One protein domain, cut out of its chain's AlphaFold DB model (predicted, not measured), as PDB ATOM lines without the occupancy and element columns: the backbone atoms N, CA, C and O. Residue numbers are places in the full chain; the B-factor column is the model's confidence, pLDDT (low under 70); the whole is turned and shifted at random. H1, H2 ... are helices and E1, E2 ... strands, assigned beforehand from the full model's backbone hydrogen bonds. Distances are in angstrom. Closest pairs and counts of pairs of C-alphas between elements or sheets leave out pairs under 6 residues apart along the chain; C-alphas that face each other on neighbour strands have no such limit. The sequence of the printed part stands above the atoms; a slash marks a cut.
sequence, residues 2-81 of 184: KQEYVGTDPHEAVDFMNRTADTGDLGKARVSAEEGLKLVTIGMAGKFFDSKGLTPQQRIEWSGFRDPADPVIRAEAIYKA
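This is residues 2 to 81 of the 184 residues of an uncharacterized protein of Acidobacteria bacterium SCGC AG-212-P17 (UniProt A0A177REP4). Hairpin E1-E2 and helix H1 gather at one end of long helix H2, H3 at the other; unnamed residues 63 to 81 run back toward H1. The printed part, 80 residues and mostly helix, runs H1-E1-E2-H2-H3. It is loose, radius of gyration of the C-alphas 15.8 A, spanning 45 by 33 by 15 A.

E1 is residues 20 to 22, E2 30 to 32. H2, residues 33 to 51, is 26.1 A long. H1, residues 11 to 18, begins at C-alpha (-16.165, 30.090, 54.545); H3, residues 56 to 62, ends at C-alpha (-28.648, 26.953, 20.632).

N 21 and O 31 of antiparallel E1 and E2 are within hydrogen-bond range, 2.8 A. H2 touches H1 with residues 33 to 34 alone, C-alphas 16 and 33 closest, 6.3 A. H3 is close to H2 but not clearly touching, C-alphas 49 and 59 closest, 6.8 A. In H2, 14 of 15 O i to N i+4 pairs are within range; in H1 and H3, every one.

Residues 2 to 4 and 71 to 72 have pLDDT under 70.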
ATOM      1  N   LYS A   2      -3.575  29.834  40.692       57.72
ATOM      2  CA  LYS A   2      -4.479  29.453  41.789       57.72
ATOM      3  C   LYS A   2      -4.145  30.320  43.000       57.72
ATOM      4  O   LYS A   2      -2.973  30.484  43.320       57.72
ATOM      5  N   GLN A   3      -5.158  30.918  43.607       62.75
ATOM      6  CA  GLN A   3      -4.984  31.761  44.782       62.75
ATOM      7  C   GLN A   3      -4.821  30.858  46.014       62.75
ATOM      8  O   GLN A   3      -5.677  30.018  46.270       62.75
ATOM      9  N   GLU A   4      -3.721  31.001  46.756       69.88
ATOM     10  CA  GLU A   4      -3.441  30.179  47.952       69.88
ATOM     11  C   GLU A   4      -4.156  30.692  49.214       69.88
ATOM     12  O   GLU A   4      -4.228  29.995  50.222       69.88
ATOM     13  N   TYR A   5      -4.695  31.914  49.163       81.06
ATOM     14  CA  TYR A   5      -5.298  32.598  50.305       81.06
ATOM     15  C   TYR A   5      -6.501  33.452  49.899       81.06
ATOM     16  O   TYR A   5      -6.388  34.307  49.018       81.06
ATOM     17  N   VAL A   6      -7.632  33.300  50.592       89.31
ATOM     18  CA  VAL A   6      -8.804  34.162  50.398       89.31
ATOM     19  C   VAL A   6      -8.633  35.443  51.205       89.31
ATOM     20  O   VAL A   6      -8.630  35.424  52.429       89.31
ATOM     21  N   GLY A   7      -8.532  36.571  50.503       91.44
ATOM     22  CA  GLY A   7      -8.352  37.913  51.066       91.44
ATOM     23  C   GLY A   7      -9.481  38.450  51.948       91.44
ATOM     24  O   GLY A   7      -9.477  39.640  52.221       91.44
ATOM     25  N   THR A   8     -10.475  37.642  52.305       94.94
ATOM     26  CA  THR A   8     -11.710  38.010  53.016       94.94
ATOM     27  C   THR A   8     -12.246  36.765  53.739       94.94
ATOM     28  O   THR A   8     -11.500  35.798  53.884       94.94
ATOM     29  N   ASP A   9     -13.496  36.758  54.214       96.12
ATOM     30  CA  ASP A   9     -14.088  35.548  54.798       96.12
ATOM     31  C   ASP A   9     -14.037  34.367  53.796       96.12
ATOM     32  O   ASP A   9     -14.558  34.480  52.683       96.12
ATOM     33  N   PRO A  10     -13.375  33.248  54.138       94.56
ATOM     34  CA  PRO A  10     -13.200  32.130  53.218       94.56
ATOM     35  C   PRO A  10     -14.359  31.127  53.238       94.56
ATOM     36  O   PRO A  10     -14.362  30.237  52.391       94.56
ATOM     37  N   HIS A  11     -15.284  31.206  54.203       94.81
ATOM     38  CA  HIS A  11     -16.165  30.090  54.545       94.81
ATOM     39  C   HIS A  11     -17.023  29.654  53.365       94.81
ATOM     40  O   HIS A  11     -16.992  28.481  53.030       94.81
ATOM     41  N   GLU A  12     -17.715  30.570  52.680       92.75
ATOM     42  CA  GLU A  12     -18.581  30.196  51.551       92.75
ATOM     43  C   GLU A  12     -17.788  29.505  50.429       92.75
ATOM     44  O   GLU A  12     -18.188  28.451  49.929       92.75
ATOM     45  N   ALA A  13     -16.637  30.065  50.049       91.94
ATOM     46  CA  ALA A  13     -15.813  29.504  48.984       91.94
ATOM     47  C   ALA A  13     -15.216  28.135  49.366       91.94
ATOM     48  O   ALA A  13     -15.210  27.207  48.555       91.94
ATOM     49  N   VAL A  14     -14.744  27.989  50.607       92.38
ATOM     50  CA  VAL A  14     -14.188  26.731  51.130       92.38
ATOM     51  C   VAL A  14     -15.280  25.677  51.307       92.38
ATOM     52  O   VAL A  14     -15.067  24.518  50.950       92.38
ATOM     53  N   ASP A  15     -16.459  26.065  51.787       92.62
ATOM     54  CA  ASP A  15     -17.616  25.183  51.905       92.62
ATOM     55  C   ASP A  15     -18.028  24.668  50.533       92.62
ATOM     56  O   ASP A  15     -18.228  23.468  50.371       92.62
ATOM     57  N   PHE A  16     -18.091  25.534  49.518       91.94
ATOM     58  CA  PHE A  16     -18.373  25.101  48.153       91.94
ATOM     59  C   PHE A  16     -17.335  24.092  47.645       91.94
ATOM     60  O   PHE A  16     -17.712  23.053  47.107       91.94
ATOM     61  N   MET A  17     -16.042  24.357  47.856       91.44
ATOM     62  CA  MET A  17     -14.966  23.449  47.443       91.44
ATOM     63  C   MET A  17     -15.032  22.080  48.126       91.44
ATOM     64  O   MET A  17     -14.815  21.057  47.481       91.44
ATOM     65  N   ASN A  18     -15.323  22.061  49.426       92.50
ATOM     66  CA  ASN A  18     -15.314  20.838  50.229       92.50
ATOM     67  C   ASN A  18     -16.651  20.093  50.197       92.50
ATOM     68  O   ASN A  18     -16.737  18.940  50.632       92.50
ATOM     69  N   ARG A  19     -17.714  20.736  49.710       93.69
ATOM     70  CA  ARG A  19     -19.046  20.146  49.684       93.69
ATOM     71  C   ARG A  19     -19.086  18.957  48.740       93.69
ATOM     72  O   ARG A  19     -18.658  19.008  47.588       93.69
ATOM     73  N   THR A  20     -19.707  17.896  49.237       94.81
ATOM     74  CA  THR A  20     -20.021  16.701  48.463       94.81
ATOM     75  C   THR A  20     -21.519  16.422  48.505       94.81
ATOM     76  O   THR A  20     -22.219  16.845  49.428       94.81
ATOM     77  N   ALA A  21     -22.021  15.724  47.493       91.69
ATOM     78  CA  ALA A  21     -23.415  15.322  47.384       91.69
ATOM     79  C   ALA A  21     -23.507  13.846  47.001       91.69
ATOM     80  O   ALA A  21     -22.776  13.382  46.125       91.69
ATOM     81  N   ASP A  22     -24.405  13.110  47.655       92.88
ATOM     82  CA  ASP A  22     -24.819  11.794  47.176       92.88
ATOM     83  C   ASP A  22     -25.740  11.984  45.968       92.88
ATOM     84  O   ASP A  22     -26.639  12.825  45.986       92.88
ATOM     85  N   THR A  23     -25.483  11.237  44.903       90.19
ATOM     86  CA  THR A  23     -26.228  11.361  43.650       90.19
ATOM     87  C   THR A  23     -27.450  10.444  43.586       90.19
ATOM     88  O   THR A  23     -28.230  10.563  42.640       90.19
ATOM     89  N   GLY A  24     -27.646   9.571  44.583       89.31
ATOM     90  CA  GLY A  24     -28.830   8.721  44.712       89.31
ATOM     91  C   GLY A  24     -29.115   7.921  43.440       89.31
ATOM     92  O   GLY A  24     -28.229   7.255  42.899       89.31
ATOM     93  N   ASP A  25     -30.337   8.048  42.922       88.62
ATOM     94  CA  ASP A  25     -30.826   7.322  41.740       88.62
ATOM     95  C   ASP A  25     -30.055   7.628  40.445       88.62
ATOM     96  O   ASP A  25     -30.182   6.906  39.456       88.62
ATOM     97  N   LEU A  26     -29.222   8.676  40.421       84.25
ATOM     98  CA  LEU A  26     -28.329   8.933  39.287       84.25
ATOM     99  C   LEU A  26     -27.159   7.937  39.222       84.25
ATOM    100  O   LEU A  26     -26.499   7.857  38.183       84.25
ATOM    101  N   GLY A  27     -26.879   7.202  40.306       89.56
ATOM    102  CA  GLY A  27     -25.881   6.130  40.337       89.56
ATOM    103  C   GLY A  27     -24.445   6.597  40.077       89.56
ATOM    104  O   GLY A  27     -23.642   5.844  39.531       89.56
ATOM    105  N   LYS A  28     -24.109   7.848  40.421       87.19
ATOM    106  CA  LYS A  28     -22.777   8.452  40.208       87.19
ATOM    107  C   LYS A  28     -21.916   8.487  41.477       87.19
ATOM    108  O   LYS A  28     -20.902   9.177  41.495       87.19
ATOM    109  N   ALA A  29     -22.303   7.735  42.510       92.38
ATOM    110  CA  ALA A  29     -21.708   7.779  43.847       92.38
ATOM    111  C   ALA A  29     -21.750   9.197  44.458       92.38
ATOM    112  O   ALA A  29     -22.519  10.054  44.021       92.38
ATOM    113  N   ARG A  30     -20.964   9.434  45.509       95.50
ATOM    114  CA  ARG A  30     -20.786  10.767  46.088       95.50
ATOM    115  C   ARG A  30     -19.847  11.584  45.200       95.50
ATOM    116  O   ARG A  30     -18.753  11.122  44.897       95.50
ATOM    117  N   VAL A  31     -20.262  12.791  44.832       95.19
ATOM    118  CA  VAL A  31     -19.516  13.703  43.948       95.19
ATOM    119  C   VAL A  31     -19.242  15.035  44.643       95.19
ATOM    120  O   VAL A  31     -19.940  15.390  45.597       95.19
ATOM    121  N   SER A  32     -18.246  15.786  44.177       94.75
ATOM    122  CA  SER A  32     -18.001  17.170  44.611       94.75
ATOM    123  C   SER A  32     -19.120  18.124  44.162       94.75
ATOM    124  O   SER A  32     -19.896  17.813  43.256       94.75
ATOM    125  N   ALA A  33     -19.197  19.318  44.757       91.94
ATOM    126  CA  ALA A  33     -20.118  20.365  44.306       91.94
ATOM    127  C   ALA A  33     -19.873  20.781  42.845       91.94
ATOM    128  O   ALA A  33     -20.832  21.012  42.110       91.94
ATOM    129  N   GLU A  34     -18.612  20.825  42.399       91.38
ATOM    130  CA  GLU A  34     -18.260  21.095  41.001       91.38
ATOM    131  C   GLU A  34     -18.842  20.036  40.060       91.38
ATOM    132  O   GLU A  34     -19.522  20.366  39.088       91.38
ATOM    133  N   GLU A  35     -18.590  18.759  40.347       91.44
ATOM    134  CA  GLU A  35     -19.087  17.644  39.542       91.44
ATOM    135  C   GLU A  35     -20.613  17.578  39.575       91.44
ATOM    136  O   GLU A  35     -21.245  17.426  38.530       91.44
ATOM    137  N   GLY A  36     -21.218  17.766  40.749       91.44
ATOM    138  CA  GLY A  36     -22.666  17.845  40.911       91.44
ATOM    139  C   GLY A  36     -23.275  18.960  40.062       91.44
ATOM    140  O   GLY A  36     -24.248  18.728  39.342       91.44
ATOM    141  N   LEU A  37     -22.669  20.153  40.068       90.12
ATOM    142  CA  LEU A  37     -23.142  21.277  39.266       90.12
ATOM    143  C   LEU A  37     -22.982  21.005  37.762       90.12
ATOM    144  O   LEU A  37     -23.891  21.324  36.994       90.12
ATOM    145  N   LYS A  38     -21.893  20.352  37.328       88.62
ATOM    146  CA  LYS A  38     -21.720  19.891  35.935       88.62
ATOM    147  C   LYS A  38     -22.801  18.885  35.531       88.62
ATOM    148  O   LYS A  38     -23.355  18.996  34.438       88.62
ATOM    149  N   LEU A  39     -23.143  17.939  36.408       88.12
ATOM    150  CA  LEU A  39     -24.188  16.943  36.148       88.12
ATOM    151  C   LEU A  39     -25.560  17.590  35.913       88.12
ATOM    152  O   LEU A  39     -26.255  17.203  34.974       88.12
ATOM    153  N   VAL A  40     -25.946  18.582  36.722       87.56
ATOM    154  CA  VAL A  40     -27.263  19.230  36.580       87.56
ATOM    155  C   VAL A  40     -27.292  20.278  35.469       87.56
ATOM    156  O   VAL A  40     -28.282  20.372  34.760       87.56
ATOM    157  N   THR A  41     -26.225  21.046  35.253       86.50
ATOM    158  CA  THR A  41     -26.238  22.120  34.240       86.50
ATOM    159  C   THR A  41     -25.921  21.594  32.842       86.50
ATOM    160  O   THR A  41     -26.757  21.652  31.940       86.50
ATOM    161  N   ILE A  42     -24.727  21.026  32.664       85.81
ATOM    162  CA  ILE A  42     -24.239  20.521  31.376       85.81
ATOM    163  C   ILE A  42     -24.932  19.199  31.042       85.81
ATOM    164  O   ILE A  42     -25.356  18.990  29.907       85.81
ATOM    165  N   GLY A  43     -25.107  18.319  32.032       86.94
ATOM    166  CA  GLY A  43     -25.752  17.022  31.822       86.94
ATOM    167  C   GLY A  43     -27.223  17.134  31.410       86.94
ATOM    168  O   GLY A  43     -27.646  16.423  30.497       86.94
ATOM    169  N   MET A  44     -28.008  18.038  32.014       88.19
ATOM    170  CA  MET A  44     -29.405  18.249  31.599       88.19
ATOM    171  C   MET A  44     -29.503  18.873  30.205       88.19
ATOM    172  O   MET A  44     -30.316  18.415  29.403       88.19
ATOM    173  N   ALA A  45     -28.663  19.866  29.892       89.00
ATOM    174  CA  ALA A  45     -28.605  20.450  28.551       89.00
ATOM    175  C   ALA A  45     -28.227  19.395  27.495       89.00
ATOM    176  O   ALA A  45     -28.890  19.288  26.465       89.00
ATOM    177  N   GLY A  46     -27.231  18.552  27.792       89.69
ATOM    178  CA  GLY A  46     -26.834  17.425  26.947       89.69
ATOM    179  C   GLY A  46     -27.991  16.463  26.683       89.69
ATOM    180  O   GLY A  46     -28.324  16.224  25.525       89.69
ATOM    181  N   LYS A  47     -28.684  16.003  27.737       91.44
ATOM    182  CA  LYS A  47     -29.872  15.140  27.602       91.44
ATOM    183  C   LYS A  47     -30.974  15.785  26.761       91.44
ATOM    184  O   LYS A  47     -31.607  15.106  25.955       91.44
ATOM    185  N   PHE A  48     -31.213  17.084  26.940       93.06
ATOM    186  CA  PHE A  48     -32.182  17.814  26.129       93.06
ATOM    187  C   PHE A  48     -31.772  17.818  24.651       93.06
ATOM    188  O   PHE A  48     -32.578  17.449  23.799       93.06
ATOM    189  N   PHE A  49     -30.518  18.152  24.340       94.25
ATOM    190  CA  PHE A  49     -30.010  18.142  22.969       94.25
ATOM    191  C   PHE A  49     -30.053  16.752  22.327       94.25
ATOM    192  O   PHE A  49     -30.431  16.635  21.159       94.25
ATOM    193  N   ASP A  50     -29.733  15.703  23.087       95.12
ATOM    194  CA  ASP A  50     -29.826  14.312  22.637       95.12
ATOM    195  C   ASP A  50     -31.277  13.932  22.318       95.12
ATOM    196  O   ASP A  50     -31.552  13.394  21.248       95.12
ATOM    197  N   SER A  51     -32.230  14.299  23.186       97.06
ATOM    198  CA  SER A  51     -33.664  14.040  22.968       97.06
ATOM    199  C   SER A  51     -34.236  14.731  21.724       97.06
ATOM    200  O   SER A  51     -35.261  14.312  21.191       97.06
ATOM    201  N   LYS A  52     -33.578  15.801  21.262       97.00
ATOM    202  CA  LYS A  52     -33.930  16.556  20.056       97.00
ATOM    203  C   LYS A  52     -33.130  16.129  18.825       97.00
ATOM    204  O   LYS A  52     -33.395  16.647  17.745       97.00
ATOM    205  N   GLY A  53     -32.167  15.216  18.970       96.56
ATOM    206  CA  GLY A  53     -31.305  14.773  17.875       96.56
ATOM    207  C   GLY A  53     -30.447  15.893  17.280       96.56
ATOM    208  O   GLY A  53     -30.141  15.850  16.091       96.56
ATOM    209  N   LEU A  54     -30.083  16.913  18.071       95.50
ATOM    210  CA  LEU A  54     -29.344  18.068  17.552       95.50
ATOM    211  C   LEU A  54     -27.909  17.696  17.170       95.50
ATOM    212  O   LEU A  54     -27.185  17.074  17.959       95.50
ATOM    213  N   THR A  55     -27.477  18.167  15.997       94.94
ATOM    214  CA  THR A  55     -26.088  18.068  15.533       94.94
ATOM    215  C   THR A  55     -25.154  18.927  16.396       94.94
ATOM    216  O   THR A  55     -25.611  19.868  17.050       94.94
ATOM    217  N   PRO A  56     -23.830  18.675  16.390       90.81
ATOM    218  CA  PRO A  56     -22.876  19.513  17.121       90.81
ATOM    219  C   PRO A  56     -22.989  21.008  16.782       90.81
ATOM    220  O   PRO A  56     -22.966  21.843  17.683       90.81
ATOM    221  N   GLN A  57     -23.204  21.344  15.504       92.31
ATOM    222  CA  GLN A  57     -23.387  22.723  15.042       92.31
ATOM    223  C   GLN A  57     -24.630  23.376  15.673       92.31
ATOM    224  O   GLN A  57     -24.553  24.487  16.192       92.31
ATOM    225  N   GLN A  58     -25.762  22.662  15.681       94.38
ATOM    226  CA  GLN A  58     -27.020  23.154  16.253       94.38
ATOM    227  C   GLN A  58     -26.914  23.358  17.766       94.38
ATOM    228  O   GLN A  58     -27.469  24.314  18.297       94.38
ATOM    229  N   ARG A  59     -26.173  22.496  18.473       92.06
ATOM    230  CA  ARG A  59     -25.943  22.662  19.918       92.06
ATOM    231  C   ARG A  59     -25.167  23.939  20.228       92.06
ATOM    232  O   ARG A  59     -25.512  24.619  21.191       92.06
ATOM    233  N   ILE A  60     -24.155  24.273  19.426       90.94
ATOM    234  CA  ILE A  60     -23.380  25.517  19.578       90.94
ATOM    235  C   ILE A  60     -24.287  26.728  19.356       90.94
ATOM    236  O   ILE A  60     -24.329  27.626  20.194       90.94
ATOM    237  N   GLU A  61     -25.056  26.720  18.267       93.56
ATOM    238  CA  GLU A  61     -26.015  27.782  17.948       93.56
ATOM    239  C   GLU A  61     -27.025  27.987  19.089       93.56
ATOM    240  O   GLU A  61     -27.185  29.095  19.599       93.56
ATOM    241  N   TRP A  62     -27.638  26.904  19.571       91.94
ATOM    242  CA  TRP A  62     -28.648  26.953  20.632       91.94
ATOM    243  C   TRP A  62     -28.061  27.271  22.013       91.94
ATOM    244  O   TRP A  62     -28.790  27.689  22.911       91.94
ATOM    245  N   SER A  63     -26.747  27.122  22.181       88.69
ATOM    246  CA  SER A  63     -26.015  27.544  23.381       88.69
ATOM    247  C   SER A  63     -25.535  29.000  23.301       88.69
ATOM    248  O   SER A  63     -24.787  29.445  24.174       88.69
ATOM    249  N   GLY A  64     -25.941  29.750  22.269       90.50
ATOM    250  CA  GLY A  64     -25.535  31.139  22.061       90.50
ATOM    251  C   GLY A  64     -24.063  31.277  21.674       90.50
ATOM    252  O   GLY A  64     -23.412  32.224  22.104       90.50
ATOM    253  N   PHE A  65     -23.533  30.311  20.916       90.81
ATOM    254  CA  PHE A  65     -22.137  30.250  20.467       90.81
ATOM    255  C   PHE A  65     -21.098  30.212  21.598       90.81
ATOM    256  O   PHE A  65     -19.934  30.548  21.384       90.81
ATOM    257  N   ARG A  66     -21.495  29.784  22.803       82.81
ATOM    258  CA  ARG A  66     -20.542  29.519  23.888       82.81
ATOM    259  C   ARG A  66     -19.643  28.350  23.514       82.81
ATOM    260  O   ARG A  66     -20.130  27.331  23.022       82.81
ATOM    261  N   ASP A  67     -18.352  28.496  23.792       78.94
ATOM    262  CA  ASP A  67     -17.385  27.419  23.632       78.94
ATOM    263  C   ASP A  67     -17.736  26.270  24.601       78.94
ATOM    264  O   ASP A  67     -17.766  26.486  25.816       78.94
ATOM    265  N   PRO A  68     -18.015  25.049  24.106       72.25
ATOM    266  CA  PRO A  68     -18.282  23.892  24.958       72.25
ATOM    267  C   PRO A  68     -17.109  23.508  25.872       72.25
ATOM    268  O   PRO A  68     -17.318  22.789  26.850       72.25
ATOM    269  N   ALA A  69     -15.890  23.946  25.546       71.88
ATOM    270  CA  ALA A  69     -14.693  23.730  26.349       71.88
ATOM    271  C   ALA A  69     -14.460  24.822  27.406       71.88
ATOM    272  O   ALA A  69     -13.585  24.637  28.252       71.88
ATOM    273  N   ASP A  70     -15.219  25.928  27.398       70.69
ATOM    274  CA  ASP A  70     -15.089  26.990  28.400       70.69
ATOM    275  C   ASP A  70     -15.558  26.471  29.774       70.69
ATOM    276  O   ASP A  70     -16.746  26.152  29.952       70.69
ATOM    277  N   PRO A  71     -14.657  26.331  30.767       60.81
ATOM    278  CA  PRO A  71     -15.027  25.846  32.084       60.81
ATOM    279  C   PRO A  71     -15.891  26.888  32.805       60.81
ATOM    280  O   PRO A  71     -15.407  27.786  33.493       60.81
ATOM    281  N   VAL A  72     -17.210  26.719  32.706       69.88
ATOM    282  CA  VAL A  72     -18.205  27.567  33.388       69.88
ATOM    283  C   VAL A  72     -18.221  27.396  34.908       69.88
ATOM    284  O   VAL A  72     -18.712  28.274  35.616       69.88
ATOM    285  N   ILE A  73     -17.695  26.282  35.425       80.38
ATOM    286  CA  ILE A  73     -17.743  25.947  36.850       80.38
ATOM    287  C   ILE A  73     -16.318  25.801  37.369       80.38
ATOM    288  O   ILE A  73     -15.545  25.000  36.851       80.38
ATOM    289  N   ARG A  74     -15.996  26.573  38.409       81.12
ATOM    290  CA  ARG A  74     -14.710  26.550  39.108       81.12
ATOM    291  C   ARG A  74     -14.961  26.305  40.591       81.12
ATOM    292  O   ARG A  74     -15.656  27.102  41.215       81.12
ATOM    293  N   ALA A  75     -14.396  25.237  41.150       86.44
ATOM    294  CA  ALA A  75     -14.283  25.050  42.597       86.44
ATOM    295  C   ALA A  75     -12.934  25.594  43.078       86.44
ATOM    296  O   ALA A  75     -12.006  24.856  43.405       86.44
ATOM    297  N   GLU A  76     -12.822  26.918  43.063       87.12
ATOM    298  CA  GLU A  76     -11.646  27.645  43.529       87.12
ATOM    299  C   GLU A  76     -12.049  28.567  44.678       87.12
ATOM    300  O   GLU A  76     -13.147  29.126  44.671       87.12
ATOM    301  N   ALA A  77     -11.153  28.756  45.649       88.06
ATOM    302  CA  ALA A  77     -11.370  29.625  46.801       88.06
ATOM    303  C   ALA A  77     -11.227  31.104  46.398       88.06
ATOM    304  O   ALA A  77     -10.287  31.788  46.796       88.06
ATOM    305  N   ILE A  78     -12.110  31.588  45.526       88.06
ATOM    306  CA  ILE A  78     -12.055  32.937  44.961       88.06
ATOM    307  C   ILE A  78     -13.445  33.562  44.917       88.06
ATOM    308  O   ILE A  78     -14.438  32.898  44.633       88.06
ATOM    309  N   TYR A  79     -13.498  34.878  45.105       91.12
ATOM    310  CA  TYR A  79     -14.701  35.664  44.855       91.12
ATOM    311  C   TYR A  79     -14.482  36.572  43.657       91.12
ATOM    312  O   TYR A  79     -13.475  37.276  43.550       91.12
ATOM    313  N   LYS A  80     -15.453  36.579  42.748       89.50
ATOM    314  CA  LYS A  80     -15.457  37.499  41.616       89.50
ATOM    315  C   LYS A  80     -15.814  38.907  42.100       89.50
ATOM    316  O   LYS A  80     -16.835  39.098  42.755       89.50
ATOM    317  N   ALA A  81     -15.032  39.905  41.690       91.19
ATOM    318  CA  ALA A  81     -15.427  41.304  41.831       91.19
ATOM    319  C   ALA A  81     -16.691  41.578  40.994       91.19
ATOM    320  O   ALA A  81     -16.711  41.350  39.779       91.19
TER     321      ALA A  81